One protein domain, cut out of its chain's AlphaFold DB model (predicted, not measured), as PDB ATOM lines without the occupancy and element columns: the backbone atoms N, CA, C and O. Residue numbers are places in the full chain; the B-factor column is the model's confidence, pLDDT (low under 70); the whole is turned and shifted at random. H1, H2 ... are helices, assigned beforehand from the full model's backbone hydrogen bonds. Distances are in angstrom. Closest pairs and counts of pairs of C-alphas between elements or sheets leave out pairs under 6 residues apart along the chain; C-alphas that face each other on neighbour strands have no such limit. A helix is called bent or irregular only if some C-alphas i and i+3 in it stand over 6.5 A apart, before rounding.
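This is residues 104 to 171 of the 236 residues of an uncharacterized protein of Fusobacterium sp. FSA-380-WT-2B (UniProt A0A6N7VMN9). Two longer helices, H1 and H3, stand crosswise, the short H2 packs on H3, and H4 sits at one end of the longest axis, beyond the other helices. The printed part has 68 residues, with four named helices in the order H1, H2, H3, H4 and no named strand, an all-helix class. It is compact, with a radius of gyration of the C-alphas of 11.5 A, and elongated, spanning 34 by 21 by 20 A.

H1, residues 110 to 121, and H3, residues 145 to 156, only just touch, with 3 pairs of C-alphas within 8 A, through residues 112 to 115 and 145 to 148 alone. Their closest C-alphas, those of Leu 115 and Leu 145, are 6.5 A apart, and their lines are about perpendicular at 78 degrees. H2, residues 132 to 136, touches H3; their closest C-alphas, of Phe 135 and Lys 149, are 6.6 A apart. H4, residues 163 to 171, is apart from H1, H2 and H3. Each O i to N i+4 pair is within hydrogen-bond range in H3 and H4, but 6 of 8 in H1 and 0 of 1 in H2, where 2 of 2 O i to N i+3 pairs are.

H1 begins at C-alpha 110 (-9.927, 24.367, 25.038), is 17.1 A long and irregular: C-alphas 111 and 114 are 7.5 A apart. H3 is 16.6 A long, H4 11.7 A and H2 7.5 A; H4 ends at C-alpha 171 (7.783, 33.375, 10.460).

The two farthest C-alphas, of Asp 141 and Lys 171, are 35.9 A apart. The printed part has no cut, its three links are short, and no printed residue is under 70 in pLDDT.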
ATOM      1  N   GLU A 104       1.252  26.199  24.966       95.06
ATOM      2  CA  GLU A 104      -0.103  26.759  24.957       95.06
ATOM      3  C   GLU A 104      -0.604  27.089  23.547       95.06
ATOM      4  O   GLU A 104      -1.794  26.961  23.262       95.06
ATOM      5  N   LYS A 105       0.296  27.484  22.636       93.75
ATOM      6  CA  LYS A 105      -0.062  27.755  21.239       93.75
ATOM      7  C   LYS A 105      -0.291  26.458  20.472       93.75
ATOM      8  O   LYS A 105      -1.236  26.368  19.693       93.75
ATOM      9  N   PHE A 106       0.534  25.439  20.717       95.50
ATOM     10  CA  PHE A 106       0.373  24.126  20.094       95.50
ATOM     11  C   PHE A 106      -0.881  23.385  20.584       95.50
ATOM     12  O   PHE A 106      -1.539  22.708  19.793       95.50
ATOM     13  N   TYR A 107      -1.246  23.550  21.856       95.38
ATOM     14  CA  TYR A 107      -2.427  22.965  22.497       95.38
ATOM     15  C   TYR A 107      -3.521  24.009  22.789       95.38
ATOM     16  O   TYR A 107      -4.189  23.962  23.819       95.38
ATOM     17  N   SER A 108      -3.743  24.938  21.856       93.81
ATOM     18  CA  SER A 108      -4.652  26.084  22.034       93.81
ATOM     19  C   SER A 108      -6.136  25.716  22.155       93.81
ATOM     20  O   SER A 108      -6.932  26.480  22.708       93.81
ATOM     21  N   ALA A 109      -6.543  24.547  21.651       93.75
ATOM     22  CA  ALA A 109      -7.927  24.102  21.753       93.75
ATOM     23  C   ALA A 109      -8.314  23.871  23.222       93.75
ATOM     24  O   ALA A 109      -7.627  23.157  23.948       93.75
ATOM     25  N   ALA A 110      -9.476  24.388  23.640       94.75
ATOM     26  CA  ALA A 110      -9.927  24.367  25.038       94.75
ATOM     27  C   ALA A 110      -9.897  22.973  25.695       94.75
ATOM     28  O   ALA A 110      -9.671  22.852  26.898       94.75
ATOM     29  N   ARG A 111     -10.086  21.909  24.904       95.44
ATOM     30  CA  ARG A 111     -10.015  20.516  25.362       95.44
ATOM     31  C   ARG A 111      -8.625  20.086  25.854       95.44
ATOM     32  O   ARG A 111      -8.560  19.180  26.674       95.44
ATOM     33  N   PHE A 112      -7.549  20.726  25.397       96.38
ATOM     34  CA  PHE A 112      -6.170  20.444  25.812       96.38
ATOM     35  C   PHE A 112      -5.643  21.421  26.868       96.38
ATOM     36  O   PHE A 112      -4.486  21.319  27.257       96.38
ATOM     37  N   LYS A 113      -6.469  22.357  27.357       96.19
ATOM     38  CA  LYS A 113      -6.032  23.400  28.298       96.19
ATOM     39  C   LYS A 113      -5.386  22.827  29.564       96.19
ATOM     40  O   LYS A 113      -4.377  23.342  30.023       96.19
ATOM     41  N   GLU A 114      -5.970  21.770  30.118       96.75
ATOM     42  CA  GLU A 114      -5.436  21.090  31.303       96.75
ATOM     43  C   GLU A 114      -4.066  20.463  31.021       96.75
ATOM     44  O   GLU A 114      -3.111  20.747  31.735       96.75
ATOM     45  N   LEU A 115      -3.950  19.703  29.928       97.12
ATOM     46  CA  LEU A 115      -2.689  19.110  29.486       97.12
ATOM     47  C   LEU A 115      -1.602  20.175  29.262       97.12
ATOM     48  O   LEU A 115      -0.494  20.031  29.772       97.12
ATOM     49  N   ALA A 116      -1.925  21.252  28.540       97.31
ATOM     50  CA  ALA A 116      -0.999  22.347  28.267       97.31
ATOM     51  C   ALA A 116      -0.480  22.981  29.565       97.31
ATOM     52  O   ALA A 116       0.729  23.116  29.743       97.31
ATOM     53  N   ASN A 117      -1.384  23.290  30.499       96.81
ATOM     54  CA  ASN A 117      -1.023  23.849  31.799       96.81
ATOM     55  C   ASN A 117      -0.139  22.892  32.602       96.81
ATOM     56  O   ASN A 117       0.827  23.332  33.217       96.81
ATOM     57  N   THR A 118      -0.438  21.591  32.600       96.62
ATOM     58  CA  THR A 118       0.387  20.598  33.296       96.62
ATOM     59  C   THR A 118       1.799  20.552  32.726       96.62
ATOM     60  O   THR A 118       2.757  20.581  33.497       96.62
ATOM     61  N   ILE A 119       1.952  20.530  31.399       97.06
ATOM     62  CA  ILE A 119       3.266  20.545  30.739       97.06
ATOM     63  C   ILE A 119       4.050  21.812  31.134       97.06
ATOM     64  O   ILE A 119       5.194  21.713  31.582       97.06
ATOM     65  N   VAL A 120       3.418  22.988  31.060       97.06
ATOM     66  CA  VAL A 120       4.046  24.275  31.417       97.06
ATOM     67  C   VAL A 120       4.425  24.333  32.899       97.06
ATOM     68  O   VAL A 120       5.524  24.771  33.235       97.06
ATOM     69  N   ASN A 121       3.570  23.834  33.797       95.88
ATOM     70  CA  ASN A 121       3.846  23.779  35.237       95.88
ATOM     71  C   ASN A 121       5.018  22.849  35.591       95.88
ATOM     72  O   ASN A 121       5.631  23.018  36.642       95.88
ATOM     73  N   ASN A 122       5.354  21.897  34.716       95.44
ATOM     74  CA  ASN A 122       6.555  21.065  34.826       95.44
ATOM     75  C   ASN A 122       7.807  21.736  34.219       95.44
ATOM     76  O   ASN A 122       8.851  21.101  34.093       95.44
ATOM     77  N   GLY A 123       7.723  23.019  33.853       94.81
ATOM     78  CA  GLY A 123       8.842  23.823  33.359       94.81
ATOM     79  C   GLY A 123       9.072  23.755  31.848       94.81
ATOM     80  O   GLY A 123       9.998  24.397  31.358       94.81
ATOM     81  N   ILE A 124       8.240  23.027  31.096       96.38
ATOM     82  CA  ILE A 124       8.360  22.921  29.637       96.38
ATOM     83  C   ILE A 124       7.486  23.995  28.988       96.38
ATOM     84  O   ILE A 124       6.272  23.850  28.864       96.38
ATOM     85  N   VAL A 125       8.113  25.096  28.574       95.56
ATOM     86  CA  VAL A 125       7.412  26.237  27.957       95.56
ATOM     87  C   VAL A 125       7.284  26.066  26.444       95.56
ATOM     88  O   VAL A 125       6.245  26.396  25.867       95.56
ATOM     89  N   TYR A 126       8.319  25.523  25.799       95.25
ATOM     90  CA  TYR A 126       8.380  25.394  24.348       95.25
ATOM     91  C   TYR A 126       8.172  23.952  23.889       95.25
ATOM     92  O   TYR A 126       8.662  22.997  24.485       95.25
ATOM     93  N   LEU A 127       7.485  23.808  22.759       93.94
ATOM     94  CA  LEU A 127       7.208  22.538  22.093       93.94
ATOM     95  C   LEU A 127       8.484  21.766  21.740       93.94
ATOM     96  O   LEU A 127       8.479  20.543  21.726       93.94
ATOM     97  N   GLN A 128       9.566  22.485  21.442       91.38
ATOM     98  CA  GLN A 128      10.868  21.920  21.096       91.38
ATOM     99  C   GLN A 128      11.565  21.236  22.277       91.38
ATOM    100  O   GLN A 128      12.411  20.377  22.044       91.38
ATOM    101  N   ASP A 129      11.202  21.596  23.509       93.62
ATOM    102  CA  ASP A 129      11.780  21.032  24.732       93.62
ATOM    103  C   ASP A 129      10.968  19.827  25.246       93.62
ATOM    104  O   ASP A 129      11.345  19.180  26.224       93.62
ATOM    105  N   LEU A 130       9.843  19.514  24.594       95.31
ATOM    106  CA  LEU A 130       8.974  18.393  24.937       95.31
ATOM    107  C   LEU A 130       9.501  17.081  24.338       95.31
ATOM    108  O   LEU A 130      10.016  17.044  23.220       95.31
ATOM    109  N   THR A 131       9.317  15.980  25.061       95.62
ATOM    110  CA  THR A 131       9.694  14.626  24.631       95.62
ATOM    111  C   THR A 131       8.502  13.679  24.745       95.62
ATOM    112  O   THR A 131       7.525  13.972  25.436       95.62
ATOM    113  N   LEU A 132       8.534  12.546  24.039       95.38
ATOM    114  CA  LEU A 132       7.428  11.578  24.091       95.38
ATOM    115  C   LEU A 132       7.378  10.864  25.440       95.38
ATOM    116  O   LEU A 132       6.293  10.606  25.957       95.38
ATOM    117  N   GLU A 133       8.547  10.611  26.016       94.56
ATOM    118  CA  GLU A 133       8.743   9.973  27.314       94.56
ATOM    119  C   GLU A 133       8.164  10.827  28.445       94.56
ATOM    120  O   GLU A 133       7.697  10.294  29.447       94.56
ATOM    121  N   PHE A 134       8.133  12.156  28.279       95.69
ATOM    122  CA  PHE A 134       7.518  13.053  29.255       95.69
ATOM    123  C   PHE A 134       6.042  12.713  29.496       95.69
ATOM    124  O   PHE A 134       5.596  12.726  30.641       95.69
ATOM    125  N   PHE A 135       5.292  12.337  28.457       95.62
ATOM    126  CA  PHE A 135       3.880  11.966  28.601       95.62
ATOM    127  C   PHE A 135       3.688  10.731  29.486       95.62
ATOM    128  O   PHE A 135       2.676  10.636  30.172       95.62
ATOM    129  N   ASP A 136       4.666   9.825  29.520       92.75
ATOM    130  CA  ASP A 136       4.615   8.614  30.346       92.75
ATOM    131  C   ASP A 136       4.857   8.915  31.836       92.75
ATOM    132  O   ASP A 136       4.527   8.102  32.698       92.75
ATOM    133  N   THR A 137       5.392  10.101  32.152       93.62
ATOM    134  CA  THR A 137       5.551  10.594  33.532       93.62
ATOM    135  C   THR A 137       4.299  11.288  34.070       93.62
ATOM    136  O   THR A 137       4.195  11.532  35.274       93.62
ATOM    137  N   LEU A 138       3.347  11.616  33.191       93.38
ATOM    138  CA  LEU A 138       2.131  12.332  33.544       93.38
ATOM    139  C   LEU A 138       1.065  11.389  34.115       93.38
ATOM    140  O   LEU A 138       0.991  10.204  33.789       93.38
ATOM    141  N   SER A 139       0.204  11.942  34.967       90.44
ATOM    142  CA  SER A 139      -0.913  11.197  35.542       90.44
ATOM    143  C   SER A 139      -1.979  10.880  34.485       90.44
ATOM    144  O   SER A 139      -2.343  11.726  33.668       90.44
ATOM    145  N   GLN A 140      -2.498   9.650  34.509       90.69
ATOM    146  CA  GLN A 140      -3.439   9.124  33.506       90.69
ATOM    147  C   GLN A 140      -4.855   9.719  33.605       90.69
ATOM    148  O   GLN A 140      -5.687   9.501  32.728       90.69
ATOM    149  N   ASP A 141      -5.143  10.467  34.668       91.56
ATOM    150  CA  ASP A 141      -6.397  11.201  34.857       91.56
ATOM    151  C   ASP A 141      -6.440  12.535  34.093       91.56
ATOM    152  O   ASP A 141      -7.523  13.099  33.926       91.56
ATOM    153  N   ILE A 142      -5.298  13.014  33.579       93.62
ATOM    154  CA  ILE A 142      -5.233  14.255  32.806       93.62
ATOM    155  C   ILE A 142      -6.080  14.123  31.545       93.62
ATOM    156  O   ILE A 142      -5.886  13.254  30.686       93.62
ATOM    157  N   LYS A 143      -7.012  15.059  31.395       93.12
ATOM    158  CA  LYS A 143      -7.944  15.061  30.275       93.12
ATOM    159  C   LYS A 143      -7.216  15.162  28.928       93.12
ATOM    160  O   LYS A 143      -6.434  16.080  28.689       93.12
ATOM    161  N   ASN A 144      -7.567  14.260  28.007       94.88
ATOM    162  CA  ASN A 144      -7.034  14.186  26.639       94.88
ATOM    163  C   ASN A 144      -5.511  13.954  26.543       94.88
ATOM    164  O   ASN A 144      -4.912  14.330  25.533       94.88
ATOM    165  N   LEU A 145      -4.893  13.318  27.546       95.88
ATOM    166  CA  LEU A 145      -3.466  12.975  27.545       95.88
ATOM    167  C   LEU A 145      -3.052  12.182  26.292       95.88
ATOM    168  O   LEU A 145      -2.171  12.620  25.555       95.88
ATOM    169  N   GLU A 146      -3.733  11.067  26.009       95.56
ATOM    170  CA  GLU A 146      -3.415  10.196  24.865       95.56
ATOM    171  C   GLU A 146      -3.579  10.900  23.513       95.56
ATOM    172  O   GLU A 146      -2.701  10.838  22.653       95.56
ATOM    173  N   GLU A 147      -4.672  11.647  23.322       95.56
ATOM    174  CA  GLU A 147      -4.868  12.427  22.094       95.56
ATOM    175  C   GLU A 147      -3.780  13.506  21.945       95.56
ATOM    176  O   GLU A 147      -3.270  13.741  20.846       95.56
ATOM    177  N   GLY A 148      -3.383  14.132  23.056       95.50
ATOM    178  CA  GLY A 148      -2.294  15.098  23.096       95.50
ATOM    179  C   GLY A 148      -0.940  14.489  22.725       95.50
ATOM    180  O   GLY A 148      -0.211  15.093  21.931       95.50
ATOM    181  N   LYS A 149      -0.638  13.285  23.228       96.38
ATOM    182  CA  LYS A 149       0.570  12.512  22.894       96.38
ATOM    183  C   LYS A 149       0.599  12.147  21.411       96.38
ATOM    184  O   LYS A 149       1.593  12.403  20.737       96.38
ATOM    185  N   ILE A 150      -0.511  11.645  20.862       95.31
ATOM    186  CA  ILE A 150      -0.643  11.334  19.426       95.31
ATOM    187  C   ILE A 150      -0.435  12.590  18.570       95.31
ATOM    188  O   ILE A 150       0.254  12.545  17.549       95.31
ATOM    189  N   ARG A 151      -1.006  13.730  18.974       94.62
ATOM    190  CA  ARG A 151      -0.814  15.010  18.275       94.62
ATOM    191  C   ARG A 151       0.659  15.430  18.267       94.62
ATOM    192  O   ARG A 151       1.149  15.863  17.226       94.62
ATOM    193  N   PHE A 152       1.372  15.266  19.380       95.56
ATOM    194  CA  PHE A 152       2.808  15.548  19.449       95.56
ATOM    195  C   PHE A 152       3.643  14.572  18.609       95.56
ATOM    196  O   PHE A 152       4.535  14.997  17.876       95.56
ATOM    197  N   GLN A 153       3.302  13.281  18.615       94.75
ATOM    198  CA  GLN A 153       3.938  12.281  17.753       94.75
ATOM    199  C   GLN A 153       3.846  12.675  16.273       94.75
ATOM    200  O   GLN A 153       4.855  12.653  15.572       94.75
ATOM    201  N   LYS A 154       2.657  13.086  15.807       92.75
ATOM    202  CA  LYS A 154       2.435  13.545  14.422       92.75
ATOM    203  C   LYS A 154       3.262  14.775  14.058       92.75
ATOM    204  O   LYS A 154       3.681  14.918  12.908       92.75
ATOM    205  N   PHE A 155       3.508  15.648  15.035       91.12
ATOM    206  CA  PHE A 155       4.403  16.787  14.873       91.12
ATOM    207  C   PHE A 155       5.859  16.334  14.676       91.12
ATOM    208  O   PHE A 155       6.498  16.765  13.715       91.12
ATOM    209  N   LEU A 156       6.359  15.415  15.509       89.56
ATOM    210  CA  LEU A 156       7.724  14.881  15.397       89.56
ATOM    211  C   LEU A 156       7.959  14.124  14.084       89.56
ATOM    212  O   LEU A 156       9.003  14.285  13.452       89.56
ATOM    213  N   THR A 157       6.982  13.331  13.638       88.50
ATOM    214  CA  THR A 157       7.066  12.578  12.375       88.50
ATOM    215  C   THR A 157       6.848  13.447  11.136       88.50
ATOM    216  O   THR A 157       7.021  12.962  10.017       88.50
ATOM    217  N   LYS A 158       6.493  14.729  11.313       83.19
ATOM    218  CA  LYS A 158       6.103  15.664  10.244       83.19
ATOM    219  C   LYS A 158       4.966  15.126   9.362       83.19
ATOM    220  O   LYS A 158       4.862  15.503   8.197       83.19
ATOM    221  N   GLU A 159       4.126  14.244   9.903       82.50
ATOM    222  CA  GLU A 159       2.986  13.656   9.189       82.50
ATOM    223  C   GLU A 159       1.853  14.676   9.044       82.50
ATOM    224  O   GLU A 159       1.269  14.832   7.973       82.50
ATOM    225  N   PHE A 160       1.565  15.404  10.123       75.75
ATOM    226  CA  PHE A 160       0.566  16.461  10.130       75.75
ATOM    227  C   PHE A 160       0.953  17.541  11.133       75.75
ATOM    228  O   PHE A 160       1.161  17.267  12.316       75.75
ATOM    229  N   ILE A 161       1.008  18.781  10.657       80.38
ATOM    230  CA  ILE A 161       1.229  19.963  11.483       80.38
ATOM    231  C   ILE A 161       0.220  21.012  11.030       80.38
ATOM    232  O   ILE A 161       0.097  21.288   9.838       80.38
ATOM    233  N   GLU A 162      -0.512  21.591  11.977       86.38
ATOM    234  CA  GLU A 162      -1.462  22.661  11.676       86.38
ATOM    235  C   GLU A 162      -0.746  23.851  11.026       86.38
ATOM    236  O   GLU A 162       0.332  24.260  11.464       86.38
ATOM    237  N   TRP A 163      -1.364  24.434   9.995       87.62
ATOM    238  CA  TRP A 163      -0.777  25.535   9.226       87.62
ATOM    239  C   TRP A 163      -0.357  26.721  10.090       87.62
ATOM    240  O   TRP A 163       0.668  27.339   9.818       87.62
ATOM    241  N   GLU A 164      -1.108  27.029  11.147       88.62
ATOM    242  CA  GLU A 164      -0.753  28.097  12.082       88.62
ATOM    243  C   GLU A 164       0.562  27.802  12.820       88.62
ATOM    244  O   GLU A 164       1.428  28.673  12.914       88.62
ATOM    245  N   VAL A 165       0.756  26.560  13.272       91.06
ATOM    246  CA  VAL A 165       1.988  26.108  13.934       91.06
ATOM    247  C   VAL A 165       3.154  26.144  12.950       91.06
ATOM    248  O   VAL A 165       4.205  26.699  13.269       91.06
ATOM    249  N   VAL A 166       2.962  25.630  11.730       89.50
ATOM    250  CA  VAL A 166       3.977  25.702  10.665       89.50
ATOM    251  C   VAL A 166       4.337  27.154  10.365       89.50
ATOM    252  O   VAL A 166       5.515  27.487  10.266       89.50
ATOM    253  N   THR A 167       3.350  28.035  10.240       91.38
ATOM    254  CA  THR A 167       3.582  29.456   9.959       91.38
ATOM    255  C   THR A 167       4.406  30.084  11.071       91.38
ATOM    256  O   THR A 167       5.417  30.717  10.782       91.38
ATOM    257  N   TYR A 168       4.053  29.835  12.333       93.62
ATOM    258  CA  TYR A 168       4.788  30.374  13.473       93.62
ATOM    259  C   TYR A 168       6.232  29.877  13.537       93.62
ATOM    260  O   TYR A 168       7.147  30.679  13.674       93.62
ATOM    261  N   LEU A 169       6.461  28.571  13.371       92.12
ATOM    262  CA  LEU A 169       7.808  27.981  13.336       92.12
ATOM    263  C   LEU A 169       8.716  28.641  12.290       92.12
ATOM    264  O   LEU A 169       9.938  28.667  12.439       92.12
ATOM    265  N   ASN A 170       8.120  29.145  11.209       90.69
ATOM    266  CA  ASN A 170       8.830  29.722  10.078       90.69
ATOM    267  C   ASN A 170       8.948  31.239  10.131       90.69
ATOM    268  O   ASN A 170       9.969  31.769   9.714       90.69
ATOM    269  N   LYS A 171       7.902  31.925  10.578       93.12
ATOM    270  CA  LYS A 171       7.783  33.375  10.460       93.12
ATOM    271  C   LYS A 171       7.715  34.098  11.807       93.12
ATOM    272  O   LYS A 171       7.848  35.316  11.856       93.12
TER     273      LYS A 171